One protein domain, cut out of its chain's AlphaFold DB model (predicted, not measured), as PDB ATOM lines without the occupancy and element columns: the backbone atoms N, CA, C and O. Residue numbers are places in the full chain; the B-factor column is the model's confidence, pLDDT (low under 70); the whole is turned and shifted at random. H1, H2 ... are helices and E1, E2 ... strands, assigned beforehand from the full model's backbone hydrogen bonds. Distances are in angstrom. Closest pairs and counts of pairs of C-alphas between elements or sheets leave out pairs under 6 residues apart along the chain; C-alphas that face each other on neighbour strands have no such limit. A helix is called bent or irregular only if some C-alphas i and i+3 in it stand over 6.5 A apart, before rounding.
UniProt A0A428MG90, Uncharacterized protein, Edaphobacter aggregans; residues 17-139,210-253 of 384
ATOM      1  N   MET A  17      -8.881  -9.258 -12.972       66.75
ATOM      2  CA  MET A  17      -8.043  -8.538 -12.002       66.75
ATOM      3  C   MET A  17      -7.002  -7.647 -12.688       66.75
ATOM      4  O   MET A  17      -6.947  -6.457 -12.406       66.75
ATOM      5  N   ALA A  18      -6.257  -8.173 -13.666       67.19
ATOM      6  CA  ALA A  18      -5.251  -7.389 -14.388       67.19
ATOM      7  C   ALA A  18      -5.859  -6.195 -15.155       67.19
ATOM      8  O   ALA A  18      -5.252  -5.125 -15.248       67.19
ATOM      9  N   GLN A  19      -7.073  -6.351 -15.693       69.12
ATOM     10  CA  GLN A  19      -7.791  -5.263 -16.356       69.12
ATOM     11  C   GLN A  19      -8.291  -4.200 -15.364       69.12
ATOM     12  O   GLN A  19      -8.247  -3.004 -15.672       69.12
ATOM     13  N   MET A  20      -8.738  -4.610 -14.172       73.19
ATOM     14  CA  MET A  20      -9.105  -3.690 -13.092       73.19
ATOM     15  C   MET A  20      -7.889  -2.902 -12.591       73.19
ATOM     16  O   MET A  20      -7.969  -1.677 -12.514       73.19
ATOM     17  N   ASP A  21      -6.756  -3.574 -12.369       84.25
ATOM     18  CA  ASP A  21      -5.503  -2.945 -11.935       84.25
ATOM     19  C   ASP A  21      -5.030  -1.891 -12.944       84.25
ATOM     20  O   ASP A  21      -4.668  -0.771 -12.578       84.25
ATOM     21  N   ARG A  22      -5.111  -2.205 -14.244       92.38
ATOM     22  CA  ARG A  22      -4.737  -1.256 -15.297       92.38
ATOM     23  C   ARG A  22      -5.682  -0.058 -15.374       92.38
ATOM     24  O   ARG A  22      -5.237   1.059 -15.627       92.38
ATOM     25  N   THR A  23      -6.977  -0.275 -15.166       95.25
ATOM     26  CA  THR A  23      -7.968   0.809 -15.154       95.25
ATOM     27  C   THR A  23      -7.691   1.784 -14.013       95.25
ATOM     28  O   THR A  23      -7.644   2.994 -14.242       95.25
ATOM     29  N   ASP A  24      -7.439   1.263 -12.810       95.50
ATOM     30  CA  ASP A  24      -7.111   2.074 -11.636       95.50
ATOM     31  C   ASP A  24      -5.807   2.858 -11.827       95.50
ATOM     32  O   ASP A  24      -5.735   4.029 -11.451       95.50
ATOM     33  N   GLU A  25      -4.800   2.258 -12.466       96.88
ATOM     34  CA  GLU A  25      -3.538   2.929 -12.789       96.88
ATOM     35  C   GLU A  25      -3.760   4.165 -13.679       96.88
ATOM     36  O   GLU A  25      -3.290   5.258 -13.349       96.88
ATOM     37  N   ILE A  26      -4.487   4.015 -14.793       98.06
ATOM     38  CA  ILE A  26      -4.729   5.117 -15.740       98.06
ATOM     39  C   ILE A  26      -5.560   6.223 -15.085       98.06
ATOM     40  O   ILE A  26      -5.204   7.397 -15.185       98.06
ATOM     41  N   VAL A  27      -6.622   5.858 -14.360       98.12
ATOM     42  CA  VAL A  27      -7.469   6.819 -13.641       98.12
ATOM     43  C   VAL A  27      -6.668   7.577 -12.579       98.12
ATOM     44  O   VAL A  27      -6.771   8.799 -12.494       98.12
ATOM     45  N   THR A  28      -5.811   6.895 -11.815       98.38
ATOM     46  CA  THR A  28      -4.958   7.532 -10.794       98.38
ATOM     47  C   THR A  28      -3.980   8.526 -11.416       98.38
ATOM     48  O   THR A  28      -3.796   9.633 -10.898       98.38
ATOM     49  N   LYS A  29      -3.373   8.172 -12.554       98.50
ATOM     50  CA  LYS A  29      -2.472   9.070 -13.284       98.50
ATOM     51  C   LYS A  29      -3.209  10.288 -13.837       98.50
ATOM     52  O   LYS A  29      -2.706  11.397 -13.687       98.50
ATOM     53  N   ALA A  30      -4.416  10.108 -14.373       98.56
ATOM     54  CA  ALA A  30      -5.256  11.213 -14.834       98.56
ATOM     55  C   ALA A  30      -5.653  12.163 -13.689       98.56
ATOM     56  O   ALA A  30      -5.505  13.378 -13.806       98.56
ATOM     57  N   ILE A  31      -6.074  11.621 -12.542       98.69
ATOM     58  CA  ILE A  31      -6.353  12.392 -11.318       98.69
ATOM     59  C   ILE A  31      -5.116  13.182 -10.873       98.69
ATOM     60  O   ILE A  31      -5.212  14.355 -10.507       98.69
ATOM     61  N   THR A  32      -3.939  12.558 -10.930       98.62
ATOM     62  CA  THR A  32      -2.667  13.207 -10.590       98.62
ATOM     63  C   THR A  32      -2.345  14.342 -11.562       98.62
ATOM     64  O   THR A  32      -2.027  15.443 -11.116       98.62
ATOM     65  N   ALA A  33      -2.504  14.121 -12.871       98.44
ATOM     66  CA  ALA A  33      -2.298  15.132 -13.909       98.44
ATOM     67  C   ALA A  33      -3.253  16.329 -13.768       98.44
ATOM     68  O   ALA A  33      -2.882  17.466 -14.068       98.44
ATOM     69  N   MET A  34      -4.466  16.090 -13.260       98.44
ATOM     70  CA  MET A  34      -5.419  17.145 -12.920       98.44
ATOM     71  C   MET A  34      -5.027  17.949 -11.675       98.44
ATOM     72  O   MET A  34      -5.517  19.058 -11.522       98.44
ATOM     73  N   GLY A  35      -4.173  17.445 -10.782       98.19
ATOM     74  CA  GLY A  35      -3.769  18.154  -9.557       98.19
ATOM     75  C   GLY A  35      -3.816  17.319  -8.276       98.19
ATOM     76  O   GLY A  35      -3.352  17.791  -7.235       98.19
ATOM     77  N   GLY A  36      -4.316  16.082  -8.354       98.50
ATOM     78  CA  GLY A  36      -4.417  15.143  -7.235       98.50
ATOM     79  C   GLY A  36      -5.774  15.172  -6.528       98.50
ATOM     80  O   GLY A  36      -6.451  16.201  -6.483       98.50
ATOM     81  N   ILE A  37      -6.159  14.026  -5.956       98.31
ATOM     82  CA  ILE A  37      -7.505  13.801  -5.411       98.31
ATOM     83  C   ILE A  37      -7.858  14.758  -4.265       98.31
ATOM     84  O   ILE A  37      -8.925  15.357  -4.290       98.31
ATOM     85  N   GLU A  38      -6.924  15.008  -3.345       98.50
ATOM     86  CA  GLU A  38      -7.123  15.906  -2.196       98.50
ATOM     87  C   GLU A  38      -7.525  17.322  -2.629       98.50
ATOM     88  O   GLU A  38      -8.458  17.917  -2.092       98.50
ATOM     89  N   LYS A  39      -6.857  17.866  -3.654       98.69
ATOM     90  CA  LYS A  39      -7.168  19.209  -4.163       98.69
ATOM     91  C   LYS A  39      -8.495  19.235  -4.909       98.69
ATOM     92  O   LYS A  39      -9.223  20.213  -4.792       98.69
ATOM     93  N   ILE A  40      -8.816  18.174  -5.652       98.56
ATOM     94  CA  ILE A  40     -10.106  18.026  -6.341       98.56
ATOM     95  C   ILE A  40     -11.253  17.966  -5.321       98.56
ATOM     96  O   ILE A  40     -12.277  18.630  -5.494       98.56
ATOM     97  N   HIS A  41     -11.077  17.219  -4.230       98.00
ATOM     98  CA  HIS A  41     -12.049  17.121  -3.138       98.00
ATOM     99  C   HIS A  41     -12.195  18.423  -2.351       98.00
ATOM    100  O   HIS A  41     -13.303  18.746  -1.929       98.00
ATOM    101  N   ALA A  42     -11.124  19.210  -2.221       98.38
ATOM    102  CA  ALA A  42     -11.159  20.522  -1.573       98.38
ATOM    103  C   ALA A  42     -11.965  21.588  -2.349       98.38
ATOM    104  O   ALA A  42     -12.304  22.634  -1.788       98.38
ATOM    105  N   LEU A  43     -12.282  21.357  -3.629       98.44
ATOM    106  CA  LEU A  43     -13.207  22.207  -4.381       98.44
ATOM    107  C   LEU A  43     -14.650  21.849  -4.000       98.44
ATOM    108  O   LEU A  43     -15.085  20.727  -4.252       98.44
ATOM    109  N   HIS A  44     -15.415  22.791  -3.449       97.62
ATOM    110  CA  HIS A  44     -16.838  22.599  -3.143       97.62
ATOM    111  C   HIS A  44     -17.767  23.415  -4.042       97.62
ATOM    112  O   HIS A  44     -18.906  22.997  -4.243       97.62
ATOM    113  N   SER A  45     -17.300  24.529  -4.609       98.06
ATOM    114  CA  SER A  45     -18.051  25.320  -5.585       98.06
ATOM    115  C   SER A  45     -17.158  25.800  -6.725       98.06
ATOM    116  O   SER A  45     -15.962  26.017  -6.540       98.06
ATOM    117  N   LEU A  46     -17.744  25.987  -7.906       97.94
ATOM    118  CA  LEU A  46     -17.083  26.548  -9.080       97.94
ATOM    119  C   LEU A  46     -18.013  27.544  -9.764       97.94
ATOM    120  O   LEU A  46     -19.162  27.207 -10.049       97.94
ATOM    121  N   VAL A  47     -17.509  28.741 -10.053       96.88
ATOM    122  CA  VAL A  47     -18.186  29.770 -10.847       96.88
ATOM    123  C   VAL A  47     -17.407  29.965 -12.139       96.88
ATOM    124  O   VAL A  47     -16.283  30.461 -12.141       96.88
ATOM    125  N   PHE A  48     -18.014  29.563 -13.247       95.44
ATOM    126  CA  PHE A  48     -17.485  29.715 -14.592       95.44
ATOM    127  C   PHE A  48     -18.077  30.964 -15.231       95.44
ATOM    128  O   PHE A  48     -19.290  31.185 -15.160       95.44
ATOM    129  N   ARG A  49     -17.234  31.759 -15.893       93.06
ATOM    130  CA  ARG A  49     -17.657  32.905 -16.701       93.06
ATOM    131  C   ARG A  49     -16.975  32.871 -18.045       93.06
ATOM    132  O   ARG A  49     -15.774  32.615 -18.115       93.06
ATOM    133  N   GLY A  50     -17.723  33.169 -19.094       89.69
ATOM    134  CA  GLY A  50     -17.154  33.277 -20.423       89.69
ATOM    135  C   GLY A  50     -18.208  33.249 -21.511       89.69
ATOM    136  O   GLY A  50     -19.214  33.954 -21.438       89.69
ATOM    137  N   PHE A  51     -17.952  32.445 -22.532       83.25
ATOM    138  CA  PHE A  51     -18.684  32.452 -23.785       83.25
ATOM    139  C   PHE A  51     -19.076  31.027 -24.192       83.25
ATOM    140  O   PHE A  51     -18.302  30.090 -24.019       83.25
ATOM    141  N   HIS A  52     -20.276  30.884 -24.755       80.62
ATOM    142  CA  HIS A  52     -20.806  29.649 -25.335       80.62
ATOM    143  C   HIS A  52     -21.299  29.933 -26.757       80.62
ATOM    144  O   HIS A  52     -21.866  31.003 -27.007       80.62
ATOM    145  N   TYR A  53     -21.111  28.984 -27.672       76.12
ATOM    146  CA  TYR A  53     -21.565  29.072 -29.058       76.12
ATOM    147  C   TYR A  53     -22.037  27.726 -29.594       76.12
ATOM    148  O   TYR A  53     -21.600  26.682 -29.137       76.12
ATOM    149  N   GLU A  54     -22.899  27.783 -30.609       69.81
ATOM    150  CA  GLU A  54     -23.503  26.623 -31.265       69.81
ATOM    151  C   GLU A  54     -23.430  26.790 -32.790       69.81
ATOM    152  O   GLU A  54     -23.702  27.877 -33.319       69.81
ATOM    153  N   GLY A  55     -23.119  25.694 -33.476       59.41
ATOM    154  CA  GLY A  55     -23.067  25.512 -34.922       59.41
ATOM    155  C   GLY A  55     -21.816  26.065 -35.616       59.41
ATOM    156  O   GLY A  55     -21.113  26.944 -35.115       59.41
ATOM    157  N   ALA A  56     -21.606  25.615 -36.859       44.00
ATOM    158  CA  ALA A  56     -20.544  26.102 -37.749       44.00
ATOM    159  C   ALA A  56     -20.643  27.612 -38.063       44.00
ATOM    160  O   ALA A  56     -19.644  28.253 -38.363       44.00
ATOM    161  N   TYR A  57     -21.837  28.207 -37.936       42.47
ATOM    162  CA  TYR A  57     -22.101  29.628 -38.207       42.47
ATOM    163  C   TYR A  57     -21.555  30.577 -37.125       42.47
ATOM    164  O   TYR A  57     -21.696  31.792 -37.249       42.47
ATOM    165  N   LYS A  58     -21.000  30.060 -36.017       49.28
ATOM    166  CA  LYS A  58     -20.587  30.902 -34.882       49.28
ATOM    167  C   LYS A  58     -19.153  30.739 -34.396       49.28
ATOM    168  O   LYS A  58     -18.772  31.475 -33.487       49.28
ATOM    169  N   GLN A  59     -18.336  29.901 -35.036       47.59
ATOM    170  CA  GLN A  59     -16.891  29.880 -34.766       47.59
ATOM    171  C   GLN A  59     -16.241  31.249 -35.015       47.59
ATOM    172  O   GLN A  59     -15.441  31.703 -34.204       47.59
ATOM    173  N   GLU A  60     -16.655  31.950 -36.074       43.91
ATOM    174  CA  GLU A  60     -16.204  33.313 -36.399       43.91
ATOM    175  C   GLU A  60     -16.641  34.381 -35.375       43.91
ATOM    176  O   GLU A  60     -16.083  35.480 -35.356       43.91
ATOM    177  N   TYR A  61     -17.605  34.063 -34.493       43.22
ATOM    178  CA  TYR A  61     -18.056  34.961 -33.425       43.22
ATOM    179  C   TYR A  61     -17.525  34.621 -32.032       43.22
ATOM    180  O   TYR A  61     -17.857  35.329 -31.072       43.22
ATOM    181  N   ALA A  62     -16.701  33.576 -31.900       41.84
ATOM    182  CA  ALA A  62     -16.002  33.289 -30.655       41.84
ATOM    183  C   ALA A  62     -15.125  34.499 -30.284       41.84
ATOM    184  O   ALA A  62     -14.145  34.811 -30.953       41.84
ATOM    185  N   GLY A  63     -15.541  35.234 -29.249       44.88
ATOM    186  CA  GLY A  63     -14.888  36.471 -28.812       44.88
ATOM    187  C   GLY A  63     -15.350  37.769 -29.492       44.88
ATOM    188  O   GLY A  63     -14.843  38.825 -29.119       44.88
ATOM    189  N   SER A  64     -16.313  37.753 -30.430       43.97
ATOM    190  CA  SER A  64     -16.775  38.975 -31.130       43.97
ATOM    191  C   SER A  64     -18.209  39.422 -30.808       43.97
ATOM    192  O   SER A  64     -18.614  40.521 -31.188       43.97
ATOM    193  N   ARG A  65     -18.977  38.629 -30.045       46.69
ATOM    194  CA  ARG A  65     -20.227  39.078 -29.406       46.69
ATOM    195  C   ARG A  65     -20.102  39.045 -27.890       46.69
ATOM    196  O   ARG A  65     -19.517  38.125 -27.326       46.69
ATOM    197  N   GLN A  66     -20.709  40.031 -27.235       48.75
ATOM    198  CA  GLN A  66     -20.850  40.067 -25.785       48.75
ATOM    199  C   GLN A  66     -21.667  38.842 -25.337       48.75
ATOM    200  O   GLN A  66     -22.878  38.789 -25.533       48.75
ATOM    201  N   SER A  67     -20.998  37.836 -24.775       58.12
ATOM    202  CA  SER A  67     -21.635  36.751 -24.030       58.12
ATOM    203  C   SER A  67     -21.110  36.808 -22.609       58.12
ATOM    204  O   SER A  67     -19.904  36.883 -22.385       58.12
ATOM    205  N   SER A  68     -22.035  36.828 -21.660       71.19
ATOM    206  CA  SER A  68     -21.782  36.792 -20.225       71.19
ATOM    207  C   SER A  68     -22.269  35.457 -19.669       71.19
ATOM    208  O   SER A  68     -22.992  35.420 -18.676       71.19
ATOM    209  N   ALA A  69     -21.938  34.350 -20.348       86.38
ATOM    210  CA  ALA A  69     -22.350  33.026 -19.907       86.38
ATOM    211  C   ALA A  69     -21.789  32.775 -18.505       86.38
ATOM    212  O   ALA A  69     -20.586  32.914 -18.277       86.38
ATOM    213  N   VAL A  70     -22.677  32.418 -17.579       92.44
ATOM    214  CA  VAL A  70     -22.331  32.068 -16.203       92.44
ATOM    215  C   VAL A  70     -22.837  30.665 -15.924       92.44
ATOM    216  O   VAL A  70     -23.987  30.348 -16.227       92.44
ATOM    217  N   MET A  71     -21.982  29.836 -15.338       95.19
ATOM    218  CA  MET A  71     -22.369  28.545 -14.785       95.19
ATOM    219  C   MET A  71     -21.821  28.435 -13.373       95.19
ATOM    220  O   MET A  71     -20.657  28.734 -13.132       95.19
ATOM    221  N   VAL A  72     -22.648  27.973 -12.447       97.00
ATOM    222  CA  VAL A  72     -22.235  27.658 -11.085       97.00
ATOM    223  C   VAL A  72     -22.456  26.173 -10.847       97.00
ATOM    224  O   VAL A  72     -23.493  25.627 -11.224       97.00
ATOM    225  N   ARG A  73     -21.484  25.510 -10.224       97.88
ATOM    226  CA  ARG A  73     -21.615  24.140  -9.718       97.88
ATOM    227  C   ARG A  73     -21.238  24.100  -8.252       97.88
ATOM    228  O   ARG A  73     -20.323  24.808  -7.841       97.88
ATOM    229  N   MET A  74     -21.903  23.253  -7.477       98.00
ATOM    230  CA  MET A  74     -21.564  23.030  -6.074       98.00
ATOM    231  C   MET A  74     -21.786  21.569  -5.685       98.00
ATOM    232  O   MET A  74     -22.723  20.924  -6.156       98.00
ATOM    233  N   ARG A  75     -20.924  21.021  -4.823       96.62
ATOM    234  CA  ARG A  75     -21.110  19.677  -4.256       96.62
ATOM    235  C   ARG A  75     -22.402  19.613  -3.409       96.62
ATOM    236  O   ARG A  75     -22.762  20.603  -2.776       96.62
ATOM    237  N   PRO A  76     -23.101  18.461  -3.352       92.50
ATOM    238  CA  PRO A  76     -22.753  17.182  -3.985       92.50
ATOM    239  C   PRO A  76     -23.199  17.049  -5.454       92.50
ATOM    240  O   PRO A  76     -22.886  16.047  -6.087       92.50
ATOM    241  N   GLY A  77     -23.911  18.028  -6.009       94.44
ATOM    242  CA  GLY A  77     -24.475  17.930  -7.357       94.44
ATOM    243  C   GLY A  77     -25.521  19.003  -7.619       94.44
ATOM    244  O   GLY A  77     -26.642  18.687  -7.993       94.44
ATOM    245  N   LEU A  78     -25.175  20.256  -7.337       97.94
ATOM    246  CA  LEU A  78     -26.001  21.431  -7.588       97.94
ATOM    247  C   LEU A  78     -25.456  22.161  -8.807       97.94
ATOM    248  O   LEU A  78     -24.236  22.263  -8.980       97.94
ATOM    249  N   ARG A  79     -26.346  22.697  -9.639       97.62
ATOM    250  CA  ARG A  79     -25.953  23.454 -10.828       97.62
ATOM    251  C   ARG A  79     -26.895  24.605 -11.090       97.62
ATOM    252  O   ARG A  79     -28.094  24.478 -10.900       97.62
ATOM    253  N   LEU A  80     -26.335  25.704 -11.568       96.94
ATOM    254  CA  LEU A  80     -27.062  26.870 -12.029       96.94
ATOM    255  C   LEU A  80     -26.408  27.370 -13.321       96.94
ATOM    256  O   LEU A  80     -25.182  27.366 -13.440       96.94
ATOM    257  N   VAL A  81     -27.204  27.777 -14.299       94.19
ATOM    258  CA  VAL A  81     -26.764  28.369 -15.564       94.19
ATOM    259  C   VAL A  81     -27.520  29.678 -15.748       94.19
ATOM    260  O   VAL A  81     -28.734  29.717 -15.577       94.19
ATOM    261  N   GLY A  82     -26.804  30.739 -16.111       92.31
ATOM    262  CA  GLY A  82     -27.342  32.092 -16.229       92.31
ATOM    263  C   GLY A  82     -27.074  32.948 -14.988       92.31
ATOM    264  O   GLY A  82     -26.934  32.451 -13.872       92.31
ATOM    265  N   CYS A  83     -26.967  34.261 -15.199       90.94
ATOM    266  CA  CYS A  83     -26.805  35.215 -14.103       90.94
ATOM    267  C   CYS A  83     -28.090  35.340 -13.276       90.94
ATOM    268  O   CYS A  83     -29.188  35.379 -13.830       90.94
ATOM    269  N   ARG A  84     -27.937  35.488 -11.961       91.56
ATOM    270  CA  ARG A  84     -28.976  35.932 -11.027       91.56
ATOM    271  C   ARG A  84     -28.344  36.795  -9.926       91.56
ATOM    272  O   ARG A  84     -27.130  36.674  -9.726       91.56
ATOM    273  N   PRO A  85     -29.112  37.648  -9.225       90.38
ATOM    274  CA  PRO A  85     -28.572  38.661  -8.312       90.38
ATOM    275  C   PRO A  85     -27.635  38.139  -7.215       90.38
ATOM    276  O   PRO A  85     -26.727  38.855  -6.806       90.38
ATOM    277  N   GLU A  86     -27.847  36.909  -6.752       90.44
ATOM    278  CA  GLU A  86     -27.104  36.275  -5.662       90.44
ATOM    279  C   GLU A  86     -25.712  35.784  -6.087       90.44
ATOM    280  O   GLU A  86     -24.866  35.521  -5.235       90.44
ATOM    281  N   ILE A  87     -25.443  35.672  -7.394       90.94
ATOM    282  CA  ILE A  87     -24.109  35.317  -7.883       90.94
ATOM    283  C   ILE A  87     -23.240  36.586  -7.890       90.94
ATOM    284  O   ILE A  87     -23.598  37.561  -8.565       90.94
ATOM    285  N   PRO A  88     -22.059  36.588  -7.238       87.56
ATOM    286  CA  PRO A  88     -21.111  37.695  -7.329       87.56
ATOM    287  C   PRO A  88     -20.858  38.092  -8.788       87.56
ATOM    288  O   PRO A  88     -20.770  37.234  -9.663       87.56
ATOM    289  N   GLY A  89     -20.785  39.384  -9.098       84.81
ATOM    290  CA  GLY A  89     -20.578  39.859 -10.475       84.81
ATOM    291  C   GLY A  89     -21.795  39.774 -11.413       84.81
ATOM    292  O   GLY A  89     -21.691  40.234 -12.544       84.81
ATOM    293  N   CYS A  90     -22.943  39.251 -10.966       86.50
ATOM    294  CA  CYS A  90     -24.236  39.342 -11.667       86.50
ATOM    295  C   CYS A  90     -25.154  40.424 -11.056       86.50
ATOM    296  O   CYS A  90     -26.373  40.371 -11.204       86.50
ATOM    297  N   THR A  91     -24.587  41.384 -10.319       70.50
ATOM    298  CA  THR A  91     -25.283  42.269  -9.374       70.50
ATOM    299  C   THR A  91     -26.524  42.938  -9.979       70.50
ATOM    300  O   THR A  91     -26.425  43.771 -10.879       70.50
ATOM    301  N   GLY A  92     -27.706  42.566  -9.471       69.38
ATOM    302  CA  GLY A  92     -29.006  43.109  -9.886       69.38
ATOM    303  C   GLY A  92     -29.545  42.605 -11.232       69.38
ATOM    304  O   GLY A  92     -30.572  43.104 -11.687       69.38
ATOM    305  N   GLN A  93     -28.884  41.640 -11.879       80.31
ATOM    306  CA  GLN A  93     -29.236  41.185 -13.222       80.31
ATOM    307  C   GLN A  93     -29.626  39.708 -13.246       80.31
ATOM    308  O   GLN A  93     -28.845  38.820 -12.903       80.31
ATOM    309  N   TRP A  94     -30.834  39.453 -13.734       90.06
ATOM    310  CA  TRP A  94     -31.257  38.134 -14.184       90.06
ATOM    311  C   TRP A  94     -30.874  37.943 -15.650       90.06
ATOM    312  O   TRP A  94     -31.131  38.805 -16.496       90.06
ATOM    313  N   GLY A  95     -30.289  36.790 -15.963       88.38
ATOM    314  CA  GLY A  95     -30.183  36.314 -17.334       88.38
ATOM    315  C   GLY A  95     -31.574  36.113 -17.935       88.38
ATOM    316  O   GLY A  95     -32.531  35.817 -17.225       88.38
ATOM    317  N   ARG A  96     -31.699  36.252 -19.261       87.81
ATOM    318  CA  ARG A  96     -32.982  36.037 -19.967       87.81
ATOM    319  C   ARG A  96     -33.553  34.639 -19.730       87.81
ATOM    320  O   ARG A  96     -34.768  34.471 -19.717       87.81
ATOM    321  N   ILE A  97     -32.665  33.659 -19.593       89.19
ATOM    322  CA  ILE A  97     -32.976  32.289 -19.206       89.19
ATOM    323  C   ILE A  97     -32.009  31.931 -18.083       89.19
ATOM    324  O   ILE A  97     -30.801  32.157 -18.217       89.19
ATOM    325  N   VAL A  98     -32.551  31.427 -16.981       94.12
ATOM    326  CA  VAL A  98     -31.788  30.879 -15.862       94.12
ATOM    327  C   VAL A  98     -32.307  29.484 -15.578       94.12
ATOM    328  O   VAL A  98     -33.507  29.294 -15.417       94.12
ATOM    329  N   GLU A  99     -31.411  28.514 -15.513       95.25
ATOM    330  CA  GLU A  99     -31.742  27.115 -15.253       95.25
ATOM    331  C   GLU A  99     -30.997  26.643 -14.018       95.25
ATOM    332  O   GLU A  99     -29.820  26.963 -13.846       95.25
ATOM    333  N   GLY A 100     -31.653  25.856 -13.173       96.81
ATOM    334  CA  GLY A 100     -31.049  25.336 -11.955       96.81
ATOM    335  C   GLY A 100     -31.433  23.896 -11.670       96.81
ATOM    336  O   GLY A 100     -32.485  23.423 -12.086       96.81
ATOM    337  N   PHE A 101     -30.563  23.204 -10.946       98.00
ATOM    338  CA  PHE A 101     -30.810  21.912 -10.325       98.00
ATOM    339  C   PHE A 101     -30.412  22.014  -8.854       98.00
ATOM    340  O   PHE A 101     -29.237  22.217  -8.534       98.00
ATOM    341  N   ASP A 102     -31.400  21.879  -7.970       96.50
ATOM    342  CA  ASP A 102     -31.249  22.078  -6.520       96.50
ATOM    343  C   ASP A 102     -30.732  20.832  -5.771       96.50
ATOM    344  O   ASP A 102     -30.647  20.812  -4.542       96.50
ATOM    345  N   GLY A 103     -30.345  19.791  -6.512       95.00
ATOM    346  CA  GLY A 103     -29.950  18.488  -5.975       95.00
ATOM    347  C   GLY A 103     -31.090  17.470  -5.975       95.00
ATOM    348  O   GLY A 103     -30.832  16.274  -5.851       95.00
ATOM    349  N   SER A 104     -32.332  17.924  -6.150       94.12
ATOM    350  CA  SER A 104     -33.521  17.076  -6.210       94.12
ATOM    351  C   SER A 104     -34.353  17.305  -7.468       94.12
ATOM    352  O   SER A 104     -34.829  16.336  -8.056       94.12
ATOM    353  N   ARG A 105     -34.528  18.568  -7.875       94.94
ATOM    354  CA  ARG A 105     -35.385  18.985  -8.980       94.94
ATOM    355  C   ARG A 105     -34.724  20.059  -9.821       94.94
ATOM    356  O   ARG A 105     -34.108  20.995  -9.309       94.94
ATOM    357  N   GLY A 106     -34.913  19.946 -11.128       96.69
ATOM    358  CA  GLY A 106     -34.557  20.987 -12.071       96.69
ATOM    359  C   GLY A 106     -35.666  22.026 -12.265       96.69
ATOM    360  O   GLY A 106     -36.858  21.787 -12.017       96.69
ATOM    361  N   TRP A 107     -35.268  23.216 -12.700       97.12
ATOM    362  CA  TRP A 107     -36.159  24.326 -13.015       97.12
ATOM    363  C   TRP A 107     -35.551  25.243 -14.079       97.12
ATOM    364  O   TRP A 107     -34.333  25.343 -14.206       97.12
ATOM    365  N   GLU A 108     -36.416  25.925 -14.827       95.56
ATOM    366  CA  GLU A 108     -36.061  26.927 -15.836       95.56
ATOM    367  C   GLU A 108     -36.893  28.190 -15.578       95.56
ATOM    368  O   GLU A 108     -38.102  28.114 -15.354       95.56
ATOM    369  N   LEU A 109     -36.245  29.351 -15.598       95.50
ATOM    370  CA  LEU A 109     -36.851  30.668 -15.462       95.50
ATOM    371  C   LEU A 109     -36.572  31.498 -16.712       95.50
ATOM    372  O   LEU A 109     -35.424  31.807 -17.022       95.50
ATOM    373  N   ASN A 110     -37.634  31.962 -17.366       93.31
ATOM    374  CA  ASN A 110     -37.551  32.991 -18.395       93.31
ATOM    375  C   ASN A 110     -37.815  34.389 -17.801       93.31
ATOM    376  O   ASN A 110     -38.922  34.678 -17.335       93.31
ATOM    377  N   TRP A 111     -36.819  35.274 -17.857       91.50
ATOM    378  CA  TRP A 111     -36.869  36.654 -17.356       91.50
ATOM    379  C   TRP A 111     -36.921  37.668 -18.521       91.50
ATOM    380  O   TRP A 111     -36.262  37.447 -19.541       91.50
ATOM    381  N   PRO A 112     -37.670  38.794 -18.431       92.56
ATOM    382  CA  PRO A 112     -38.388  39.342 -17.268       92.56
ATOM    383  C   PRO A 112     -39.842  38.881 -17.125       92.56
ATOM    384  O   PRO A 112     -40.540  39.334 -16.226       92.56
ATOM    385  N   LYS A 113     -40.312  37.984 -17.999       93.00
ATOM    386  CA  LYS A 113     -41.690  37.469 -17.967       93.00
ATOM    387  C   LYS A 113     -41.994  36.631 -16.717       93.00
ATOM    388  O   LYS A 113     -43.156  36.402 -16.423       93.00
ATOM    389  N   GLN A 114     -40.971  36.208 -15.974       95.44
ATOM    390  CA  GLN A 114     -41.104  35.411 -14.756       95.44
ATOM    391  C   GLN A 114     -41.788  34.053 -14.992       95.44
ATOM    392  O   GLN A 114     -42.531  33.553 -14.149       95.44
ATOM    393  N   ARG A 115     -41.529  33.435 -16.153       95.94
ATOM    394  CA  ARG A 115     -42.034  32.087 -16.452       95.94
ATOM    395  C   ARG A 115     -41.115  31.062 -15.829       95.94
ATOM    396  O   ARG A 115     -40.089  30.728 -16.413       95.94
ATOM    397  N   LEU A 116     -41.483  30.631 -14.630       96.88
ATOM    398  CA  LEU A 116     -40.803  29.579 -13.898       96.88
ATOM    399  C   LEU A 116     -41.505  28.246 -14.150       96.88
ATOM    400  O   LEU A 116     -42.691  28.099 -13.854       96.88
ATOM    401  N   VAL A 117     -40.760  27.268 -14.649       95.38
ATOM    402  CA  VAL A 117     -41.243  25.900 -14.848       95.38
ATOM    403  C   VAL A 117     -40.343  24.911 -14.124       95.38
ATOM    404  O   VAL A 117     -39.132  25.103 -14.010       95.38
ATOM    405  N   ARG A 118     -40.940  23.827 -13.624       93.88
ATOM    406  CA  ARG A 118     -40.194  22.672 -13.117       93.88
ATOM    407  C   ARG A 118     -39.917  21.732 -14.272       93.88
ATOM    408  O   ARG A 118     -40.834  21.392 -15.019       93.88
ATOM    409  N   THR A 119     -38.674  21.289 -14.399       90.81
ATOM    410  CA  THR A 119     -38.335  20.318 -15.434       90.81
ATOM    411  C   THR A 119     -38.890  18.940 -15.086       90.81
ATOM    412  O   THR A 119     -39.123  18.601 -13.918       90.81
ATOM    413  N   ILE A 120     -39.156  18.154 -16.129       88.94
ATOM    414  CA  ILE A 120     -39.573  16.749 -16.051       88.94
ATOM    415  C   ILE A 120     -38.897  15.947 -17.174       88.94
ATOM    416  O   ILE A 120     -38.292  16.520 -18.085       88.94
ATOM    417  N   ASN A 121     -39.004  14.616 -17.122       86.12
ATOM    418  CA  ASN A 121     -38.568  13.694 -18.178       86.12
ATOM    419  C   ASN A 121     -37.121  13.952 -18.655       86.12
ATOM    420  O   ASN A 121     -36.187  13.984 -17.852       86.12
ATOM    421  N   LYS A 122     -36.924  14.121 -19.971       84.06
ATOM    422  CA  LYS A 122     -35.607  14.321 -20.595       84.06
ATOM    423  C   LYS A 122     -34.903  15.583 -20.082       84.06
ATOM    424  O   LYS A 122     -33.698  15.534 -19.855       84.06
ATOM    425  N   ALA A 123     -35.642  16.676 -19.866       85.06
ATOM    426  CA  ALA A 123     -35.083  17.936 -19.372       85.06
ATOM    427  C   ALA A 123     -34.590  17.809 -17.922       85.06
ATOM    428  O   ALA A 123     -33.463  18.190 -17.619       85.06
ATOM    429  N   GLU A 124     -35.391  17.183 -17.052       90.81
ATOM    430  CA  GLU A 124     -35.000  16.905 -15.662       90.81
ATOM    431  C   GLU A 124     -33.732  16.054 -15.603       90.81
ATOM    432  O   GLU A 124     -32.775  16.384 -14.906       90.81
ATOM    433  N   ARG A 125     -33.687  14.986 -16.408       88.25
ATOM    434  CA  ARG A 125     -32.512  14.123 -16.505       88.25
ATOM    435  C   ARG A 125     -31.280  14.883 -16.995       88.25
ATOM    436  O   ARG A 125     -30.193  14.658 -16.473       88.25
ATOM    437  N   ALA A 126     -31.425  15.764 -17.985       87.00
ATOM    438  CA  ALA A 126     -30.315  16.560 -18.504       87.00
ATOM    439  C   ALA A 126     -29.744  17.507 -17.436       87.00
ATOM    440  O   ALA A 126     -28.522  17.582 -17.279       87.00
ATOM    441  N   LEU A 127     -30.606  18.172 -16.659       91.31
ATOM    442  CA  LEU A 127     -30.178  19.032 -15.556       91.31
ATOM    443  C   LEU A 127     -29.520  18.233 -14.428       91.31
ATOM    444  O   LEU A 127     -28.406  18.581 -14.033       91.31
ATOM    445  N   HIS A 128     -30.134  17.130 -13.990       92.50
ATOM    446  CA  HIS A 128     -29.567  16.222 -12.988       92.50
ATOM    447  C   HIS A 128     -28.176  15.723 -13.405       92.50
ATOM    448  O   HIS A 128     -27.192  15.899 -12.687       92.50
ATOM    449  N   CYS A 129     -28.061  15.139 -14.600       90.12
ATOM    450  CA  CYS A 129     -26.801  14.571 -15.073       90.12
ATOM    451  C   CYS A 129     -25.738  15.640 -15.321       90.12
ATOM    452  O   CYS A 129     -24.560  15.430 -15.022       90.12
ATOM    453  N   GLY A 130     -26.150  16.803 -15.825       90.69
ATOM    454  CA  GLY A 130     -25.271  17.943 -16.029       90.69
ATOM    455  C   GLY A 130     -24.836  18.632 -14.733       90.69
ATOM    456  O   GLY A 130     -23.896  19.423 -14.779       90.69
ATOM    457  N   ALA A 131     -25.477  18.347 -13.594       94.94
ATOM    458  CA  ALA A 131     -25.111  18.888 -12.288       94.94
ATOM    459  C   ALA A 131     -23.955  18.143 -11.603       94.94
ATOM    460  O   ALA A 131     -23.500  18.566 -10.540       94.94
ATOM    461  N   ALA A 132     -23.439  17.071 -12.217       92.56
ATOM    462  CA  ALA A 132     -22.249  16.387 -11.732       92.56
ATOM    463  C   ALA A 132     -21.077  17.374 -11.561       92.56
ATOM    464  O   ALA A 132     -20.670  18.060 -12.505       92.56
ATOM    465  N   PHE A 133     -20.542  17.442 -10.340       95.69
ATOM    466  CA  PHE A 133     -19.423  18.324 -10.019       95.69
ATOM    467  C   PHE A 133     -18.118  17.793 -10.625       95.69
ATOM    468  O   PHE A 133     -17.443  18.511 -11.359       95.69
ATOM    469  N   ASP A 134     -17.822  16.512 -10.389       95.19
ATOM    470  CA  ASP A 134     -16.630  15.839 -10.906       95.19
ATOM    471  C   ASP A 134     -16.905  15.034 -12.181       95.19
ATOM    472  O   ASP A 134     -18.016  14.534 -12.410       95.19
ATOM    473  N   TYR A 135     -15.850  14.801 -12.967       94.94
ATOM    474  CA  TYR A 135     -15.883  13.781 -14.013       94.94
ATOM    475  C   TYR A 135     -16.220  12.404 -13.429       94.94
ATOM    476  O   TYR A 135     -15.908  12.091 -12.282       94.94
ATOM    477  N   ALA A 136     -16.851  11.546 -14.230       94.50
ATOM    478  CA  ALA A 136     -17.344  10.253 -13.768       94.50
ATOM    479  C   ALA A 136     -16.230   9.276 -13.353       94.50
ATOM    480  O   ALA A 136     -16.501   8.354 -12.593       94.50
ATOM    481  N   PHE A 137     -14.993   9.468 -13.826       96.06
ATOM    482  CA  PHE A 137     -13.852   8.655 -13.396       96.06
ATOM    483  C   PHE A 137     -13.326   9.033 -11.999       96.06
ATOM    484  O   PHE A 137     -12.620   8.234 -11.388       96.06
ATOM    485  N   ILE A 138     -13.678  10.214 -11.475       96.62
ATOM    486  CA  ILE A 138     -13.343  10.618 -10.106       96.62
ATOM    487  C   ILE A 138     -14.241   9.847  -9.136       96.62
ATOM    488  O   ILE A 138     -15.471   9.862  -9.270       96.62
ATOM    489  N   ASP A 139     -13.608   9.143  -8.193       95.88
ATOM    490  CA  ASP A 139     -14.247   8.283  -7.188       95.88
ATOM    491  C   ASP A 139     -15.206   7.240  -7.765       95.88
ATOM    492  O   ASP A 139     -16.160   6.823  -7.107       95.88
ATOM    493  N   PHE A 210      -6.820  24.801 -20.606       97.44
ATOM    494  CA  PHE A 210      -7.047  24.609 -19.180       97.44
ATOM    495  C   PHE A 210      -6.671  25.851 -18.374       97.44
ATOM    496  O   PHE A 210      -5.746  26.582 -18.729       97.44
ATOM    497  N   LYS A 211      -7.331  26.023 -17.229       97.44
ATOM    498  CA  LYS A 211      -6.933  26.942 -16.159       97.44
ATOM    499  C   LYS A 211      -6.657  26.143 -14.892       97.44
ATOM    500  O   LYS A 211      -7.409  25.234 -14.553       97.44
ATOM    501  N   THR A 212      -5.593  26.500 -14.184       98.19
ATOM    502  CA  THR A 212      -5.308  25.936 -12.863       98.19
ATOM    503  C   THR A 212      -5.974  26.799 -11.799       98.19
ATOM    504  O   THR A 212      -5.629  27.969 -11.657       98.19
ATOM    505  N   VAL A 213      -6.906  26.222 -11.044       98.12
ATOM    506  CA  VAL A 213      -7.647  26.883  -9.962       98.12
ATOM    507  C   VAL A 213      -7.429  26.092  -8.682       98.12
ATOM    508  O   VAL A 213      -7.662  24.887  -8.654       98.12
ATOM    509  N   ASN A 214      -6.910  26.742  -7.639       97.88
ATOM    510  CA  ASN A 214      -6.543  26.105  -6.366       97.88
ATOM    511  C   ASN A 214      -5.682  24.831  -6.542       97.88
ATOM    512  O   ASN A 214      -5.789  23.864  -5.793       97.88
ATOM    513  N   GLY A 215      -4.810  24.826  -7.557       97.88
ATOM    514  CA  GLY A 215      -3.932  23.698  -7.877       97.88
ATOM    515  C   GLY A 215      -4.593  22.543  -8.638       97.88
ATOM    516  O   GLY A 215      -3.930  21.526  -8.824       97.88
ATOM    517  N   VAL A 216      -5.842  22.702  -9.088       98.62
ATOM    518  CA  VAL A 216      -6.569  21.759  -9.949       98.62
ATOM    519  C   VAL A 216      -6.675  22.324 -11.364       98.62
ATOM    520  O   VAL A 216      -7.111  23.456 -11.564       98.62
ATOM    521  N   LYS A 217      -6.280  21.539 -12.361       98.19
ATOM    522  CA  LYS A 217      -6.368  21.853 -13.784       98.19
ATOM    523  C   LYS A 217      -7.787  21.556 -14.281       98.19
ATOM    524  O   LYS A 217      -8.199  20.402 -14.364       98.19
ATOM    525  N   LEU A 218      -8.528  22.610 -14.607       97.94
ATOM    526  CA  LEU A 218      -9.904  22.560 -15.098       97.94
ATOM    527  C   LEU A 218      -9.945  22.981 -16.565       97.94
ATOM    528  O   LEU A 218      -9.235  23.908 -16.962       97.94
ATOM    529  N   ILE A 219     -10.777  22.321 -17.372       96.75
ATOM    530  CA  ILE A 219     -10.962  22.699 -18.777       96.75
ATOM    531  C   ILE A 219     -11.546  24.110 -18.830       96.75
ATOM    532  O   ILE A 219     -12.609  24.378 -18.276       96.75
ATOM    533  N   SER A 220     -10.842  25.007 -19.513       95.12
ATOM    534  CA  SER A 220     -11.278  26.379 -19.752       95.12
ATOM    535  C   SER A 220     -11.729  26.610 -21.186       95.12
ATOM    536  O   SER A 220     -12.347  27.628 -21.445       95.12
ATOM    537  N   ARG A 221     -11.426  25.707 -22.123       94.06
ATOM    538  CA  ARG A 221     -11.945  25.764 -23.493       94.06
ATOM    539  C   ARG A 221     -12.197  24.359 -24.012       94.06
ATOM    540  O   ARG A 221     -11.302  23.515 -23.939       94.06
ATOM    541  N   GLU A 222     -13.384  24.136 -24.553       93.12
ATOM    542  CA  GLU A 222     -13.825  22.859 -25.110       93.12
ATOM    543  C   GLU A 222     -14.613  23.092 -26.401       93.12
ATOM    544  O   GLU A 222     -15.316  24.095 -26.531       93.12
ATOM    545  N   GLU A 223     -14.460  22.176 -27.350       91.38
ATOM    546  CA  GLU A 223     -15.252  22.118 -28.582       91.38
ATOM    547  C   GLU A 223     -15.889  20.741 -28.678       91.38
ATOM    548  O   GLU A 223     -15.186  19.736 -28.565       91.38
ATOM    549  N   GLU A 224     -17.191  20.686 -28.912       90.06
ATOM    550  CA  GLU A 224     -17.868  19.444 -29.230       90.06
ATOM    551  C   GLU A 224     -17.902  19.246 -30.740       90.06
ATOM    552  O   GLU A 224     -18.345  20.118 -31.489       90.06
ATOM    553  N   VAL A 225     -17.425  18.089 -31.201       90.00
ATOM    554  CA  VAL A 225     -17.454  17.715 -32.614       90.00
ATOM    555  C   VAL A 225     -18.390  16.547 -32.858       90.00
ATOM    556  O   VAL A 225     -18.533  15.650 -32.027       90.00
ATOM    557  N   ASN A 226     -18.989  16.520 -34.043       88.31
ATOM    558  CA  ASN A 226     -19.700  15.356 -34.541       88.31
ATOM    559  C   ASN A 226     -18.710  14.199 -34.725       88.31
ATOM    560  O   ASN A 226     -17.767  14.324 -35.505       88.31
ATOM    561  N   ALA A 227     -18.927  13.053 -34.076       87.44
ATOM    562  CA  ALA A 227     -17.991  11.931 -34.167       87.44
ATOM    563  C   ALA A 227     -17.873  11.350 -35.591       87.44
ATOM    564  O   ALA A 227     -16.856  10.749 -35.930       87.44
ATOM    565  N   LYS A 228     -18.902  11.523 -36.437       85.62
ATOM    566  CA  LYS A 228     -18.928  11.004 -37.815       85.62
ATOM    567  C   LYS A 228     -18.321  11.974 -38.818       85.62
ATOM    568  O   LYS A 228     -17.603  11.534 -39.709       85.62
ATOM    569  N   THR A 229     -18.652  13.261 -38.717       83.38
ATOM    570  CA  THR A 229     -18.225  14.260 -39.714       83.38
ATOM    571  C   THR A 229     -16.983  15.039 -39.294       83.38
ATOM    572  O   THR A 229     -16.277  15.552 -40.154       83.38
ATOM    573  N   GLY A 230     -16.686  15.105 -37.993       82.75
ATOM    574  CA  GLY A 230     -15.612  15.927 -37.431       82.75
ATOM    575  C   GLY A 230     -15.955  17.417 -37.328       82.75
ATOM    576  O   GLY A 230     -15.133  18.192 -36.842       82.75
ATOM    577  N   ASP A 231     -17.154  17.824 -37.753       83.12
ATOM    578  CA  ASP A 231     -17.590  19.217 -37.685       83.12
ATOM    579  C   ASP A 231     -17.810  19.646 -36.235       83.12
ATOM    580  O   ASP A 231     -18.406  18.906 -35.451       83.12
ATOM    581  N   VAL A 232     -17.388  20.863 -35.888       83.38
ATOM    582  CA  VAL A 232     -17.693  21.461 -34.582       83.38
ATOM    583  C   VAL A 232     -19.181  21.799 -34.519       83.38
ATOM    584  O   VAL A 232     -19.693  22.583 -35.323       83.38
ATOM    585  N   ILE A 233     -19.864  21.196 -33.551       81.31
ATOM    586  CA  ILE A 233     -21.290  21.380 -33.289       81.31
ATOM    587  C   ILE A 233     -21.491  22.488 -32.262       81.31
ATOM    588  O   ILE A 233     -22.389  23.304 -32.443       81.31
ATOM    589  N   ASP A 234     -20.665  22.560 -31.222       82.94
ATOM    590  CA  ASP A 234     -20.727  23.619 -30.216       82.94
ATOM    591  C   ASP A 234     -19.375  23.824 -29.516       82.94
ATOM    592  O   ASP A 234     -18.376  23.159 -29.811       82.94
ATOM    593  N   GLY A 235     -19.323  24.796 -28.611       85.62
ATOM    594  CA  GLY A 235     -18.195  24.920 -27.708       85.62
ATOM    595  C   GLY A 235     -18.367  26.001 -26.656       85.62
ATOM    596  O   GLY A 235     -19.255  26.860 -26.706       85.62
ATOM    597  N   ALA A 236     -17.457  25.971 -25.690       87.38
ATOM    598  CA  ALA A 236     -17.409  26.931 -24.603       87.38
ATOM    599  C   ALA A 236     -15.973  27.357 -24.305       87.38
ATOM    600  O   ALA A 236     -15.041  26.554 -24.351       87.38
ATOM    601  N   GLU A 237     -15.811  28.627 -23.946       90.44
ATOM    602  CA  GLU A 237     -14.573  29.168 -23.403       90.44
ATOM    603  C   GLU A 237     -14.862  29.942 -22.117       90.44
ATOM    604  O   GLU A 237     -15.549  30.963 -22.119       90.44
ATOM    605  N   TRP A 238     -14.318  29.452 -21.008       92.75
ATOM    606  CA  TRP A 238     -14.379  30.057 -19.687       92.75
ATOM    607  C   TRP A 238     -13.179  30.978 -19.496       92.75
ATOM    608  O   TRP A 238     -12.058  30.535 -19.236       92.75
ATOM    609  N   THR A 239     -13.412  32.282 -19.604       91.62
ATOM    610  CA  THR A 239     -12.401  33.318 -19.372       91.62
ATOM    611  C   THR A 239     -12.037  33.431 -17.889       91.62
ATOM    612  O   THR A 239     -10.875  33.702 -17.567       91.62
ATOM    613  N   SER A 240     -12.978  33.125 -16.990       93.25
ATOM    614  CA  SER A 240     -12.763  33.018 -15.543       93.25
ATOM    615  C   SER A 240     -13.344  31.718 -14.985       93.25
ATOM    616  O   SER A 240     -14.422  31.285 -15.394       93.25
ATOM    617  N   ILE A 241     -12.623  31.121 -14.035       96.69
ATOM    618  CA  ILE A 241     -13.097  30.017 -13.200       96.69
ATOM    619  C   ILE A 241     -12.675  30.340 -11.767       96.69
ATOM    620  O   ILE A 241     -11.483  30.405 -11.468       96.69
ATOM    621  N   GLU A 242     -13.650  30.557 -10.896       96.69
ATOM    622  CA  GLU A 242     -13.445  30.875  -9.483       96.69
ATOM    623  C   GLU A 242     -13.897  29.677  -8.647       96.69
ATOM    624  O   GLU A 242     -14.982  29.143  -8.874       96.69
ATOM    625  N   ALA A 243     -13.074  29.233  -7.698       97.88
ATOM    626  CA  ALA A 243     -13.410  28.119  -6.818       97.88
ATOM    627  C   ALA A 243     -13.742  28.599  -5.411       97.88
ATOM    628  O   ALA A 243     -13.112  29.529  -4.913       97.88
ATOM    629  N   ASN A 244     -14.666  27.895  -4.757       97.38
ATOM    630  CA  ASN A 244     -14.990  28.063  -3.339       97.38
ATOM    631  C   ASN A 244     -15.452  29.489  -2.980       97.38
ATOM    632  O   ASN A 244     -15.175  29.993  -1.898       97.38
ATOM    633  N   THR A 245     -16.128  30.159  -3.918       95.06
ATOM    634  CA  THR A 245     -16.706  31.504  -3.741       95.06
ATOM    635  C   THR A 245     -18.212  31.487  -3.473       95.06
ATOM    636  O   THR A 245     -18.811  32.545  -3.296       95.06
ATOM    637  N   ILE A 246     -18.838  30.306  -3.473       95.44
ATOM    638  CA  ILE A 246     -20.272  30.117  -3.240       95.44
ATOM    639  C   ILE A 246     -20.461  29.098  -2.118       95.44
ATOM    640  O   ILE A 246     -20.105  27.927  -2.271       95.44
ATOM    641  N   ASP A 247     -21.096  29.542  -1.037       94.62
ATOM    642  CA  ASP A 247     -21.412  28.713   0.132       94.62
ATOM    643  C   ASP A 247     -22.919  28.495   0.323       94.62
ATOM    644  O   ASP A 247     -23.343  27.477   0.874       94.62
ATOM    645  N   ASP A 248     -23.749  29.436  -0.140       94.75
ATOM    646  CA  ASP A 248     -25.195  29.351   0.035       94.75
ATOM    647  C   ASP A 248     -25.829  28.452  -1.031       94.75
ATOM    648  O   ASP A 248     -25.914  28.791  -2.211       94.75
ATOM    649  N   ARG A 249     -26.333  27.297  -0.595       95.44
ATOM    650  CA  ARG A 249     -27.033  26.341  -1.460       95.44
ATOM    651  C   ARG A 249     -28.368  26.879  -1.979       95.44
ATOM    652  O   ARG A 249     -28.847  26.390  -3.000       95.44
ATOM    653  N   LYS A 250     -28.954  27.893  -1.334       94.50
ATOM    654  CA  LYS A 250     -30.245  28.463  -1.741       94.50
ATOM    655  C   LYS A 250     -30.202  29.126  -3.112       94.50
ATOM    656  O   LYS A 250     -31.237  29.233  -3.761       94.50
ATOM    657  N   ILE A 251     -29.024  29.502  -3.620       94.31
ATOM    658  CA  ILE A 251     -28.919  30.077  -4.972       94.31
ATOM    659  C   ILE A 251     -29.355  29.096  -6.073       94.31
ATOM    660  O   ILE A 251     -29.681  29.517  -7.185       94.31
ATOM    661  N   PHE A 252     -29.323  27.792  -5.781       97.00
ATOM    662  CA  PHE A 252     -29.709  26.725  -6.702       97.00
ATOM    663  C   PHE A 252     -31.200  26.401  -6.629       97.00
ATOM    664  O   PHE A 252     -31.709  25.704  -7.505       97.00
ATOM    665  N   GLU A 253     -31.903  26.902  -5.615       96.44
ATOM    666  CA  GLU A 253     -33.347  26.759  -5.494       96.44
ATOM    667  C   GLU A 253     -34.053  27.690  -6.486       96.44
ATOM    668  O   GLU A 253     -33.582  28.791  -6.816       96.44
TER     669      GLU A 253
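This is residues 17 to 139 and 210 to 253 of the 384 residues of an uncharacterized protein of Edaphobacter aggregans (UniProt A0A428MG90). A wide, twisted sheet of nine strands makes the body; the helix H4 crosses one face near its E6 end, and the long helix H1 reaches out past its E7 end, where residues 17 to 22 stick out. The long strands E1, E8 and E9 bend, and together extend as an arm with the small helix H3 near its tip. The printed part has 167 residues, with five named helices and nine strands in the order H1 H2 E1 H3 E2 E3 E4 E5 E6 H4 E7 E8 E9 H5. The sheet, E6 E5 E4 E3 E2 E1 E9 E8 E7, is antiparallel and the class is mixed; the whole is compact, with a radius of gyration of the C-alphas of 17.4 A and spans of 58 by 39 by 33 A.

H1, residues 17 to 34, is on the sheet at a height of 14.5 A, with C-alphas of Met 34 and Lys 217 of E8, residues 216 to 226, closest at 4.9 A. H2, residues 37 to 41, only grazes the sheet. E1, residues 45 to 54, bends by 66 degrees at residue 50 and is the antiparallel neighbour of E9, residues 232 to 243, with N 49 and O 240 2.9 A apart. H3, residues 56 to 61, is irregular, with C-alphas 57 and 60 7.2 A apart, and lies on the opposite face from H1. E2, residues 69 to 74, is the antiparallel neighbour of E1, with N 71 and O 48 within hydrogen-bond range at 3.0 A. E2 begins a meander, each strand the antiparallel neighbour of the one before, with E3, residues 78 to 81, E4, residues 97 to 101, E5, residues 106 to 110, and E6, residues 115 to 118. H4, residues 121 to 130, runs across the strands on the same face as H1, at a height of 8.5 A; the C-alphas of Gly 106 and Glu 124 are its closest to E5, 5.5 A. E7, residues 210 to 213, E8 and E9 are a second meander; N 218 and O 211 are 2.9 A apart. H5, residues 249 to 252, only grazes the sheet. In H1, H2 and H4 every O i to N i+4 pair is within hydrogen-bond range; H3 has 0 of 2, and 1 of 3 O i to N i+3 pairs, and H5 is too short for an i+4 pair.

H1 begins at C-alpha 17, (-8.043, -8.538, -12.002), and is 25.8 A long. E1 is 26.3 A, E8 28.6 A and E9 28.9 A long; E9 ends at C-alpha 243, (-13.410, 28.119, -6.818).

The C-alphas of Ala 18 and Lys 113, the two farthest apart, are 57.9 A apart. Residues 140 to 209 are not printed, and C-alphas 139 and 210 are 21.5 A apart across the cut. The link E3 to E4 is long, 15 residues. Residues 17 to 19, 54 to 67 and 92 are under 70 in pLDDT.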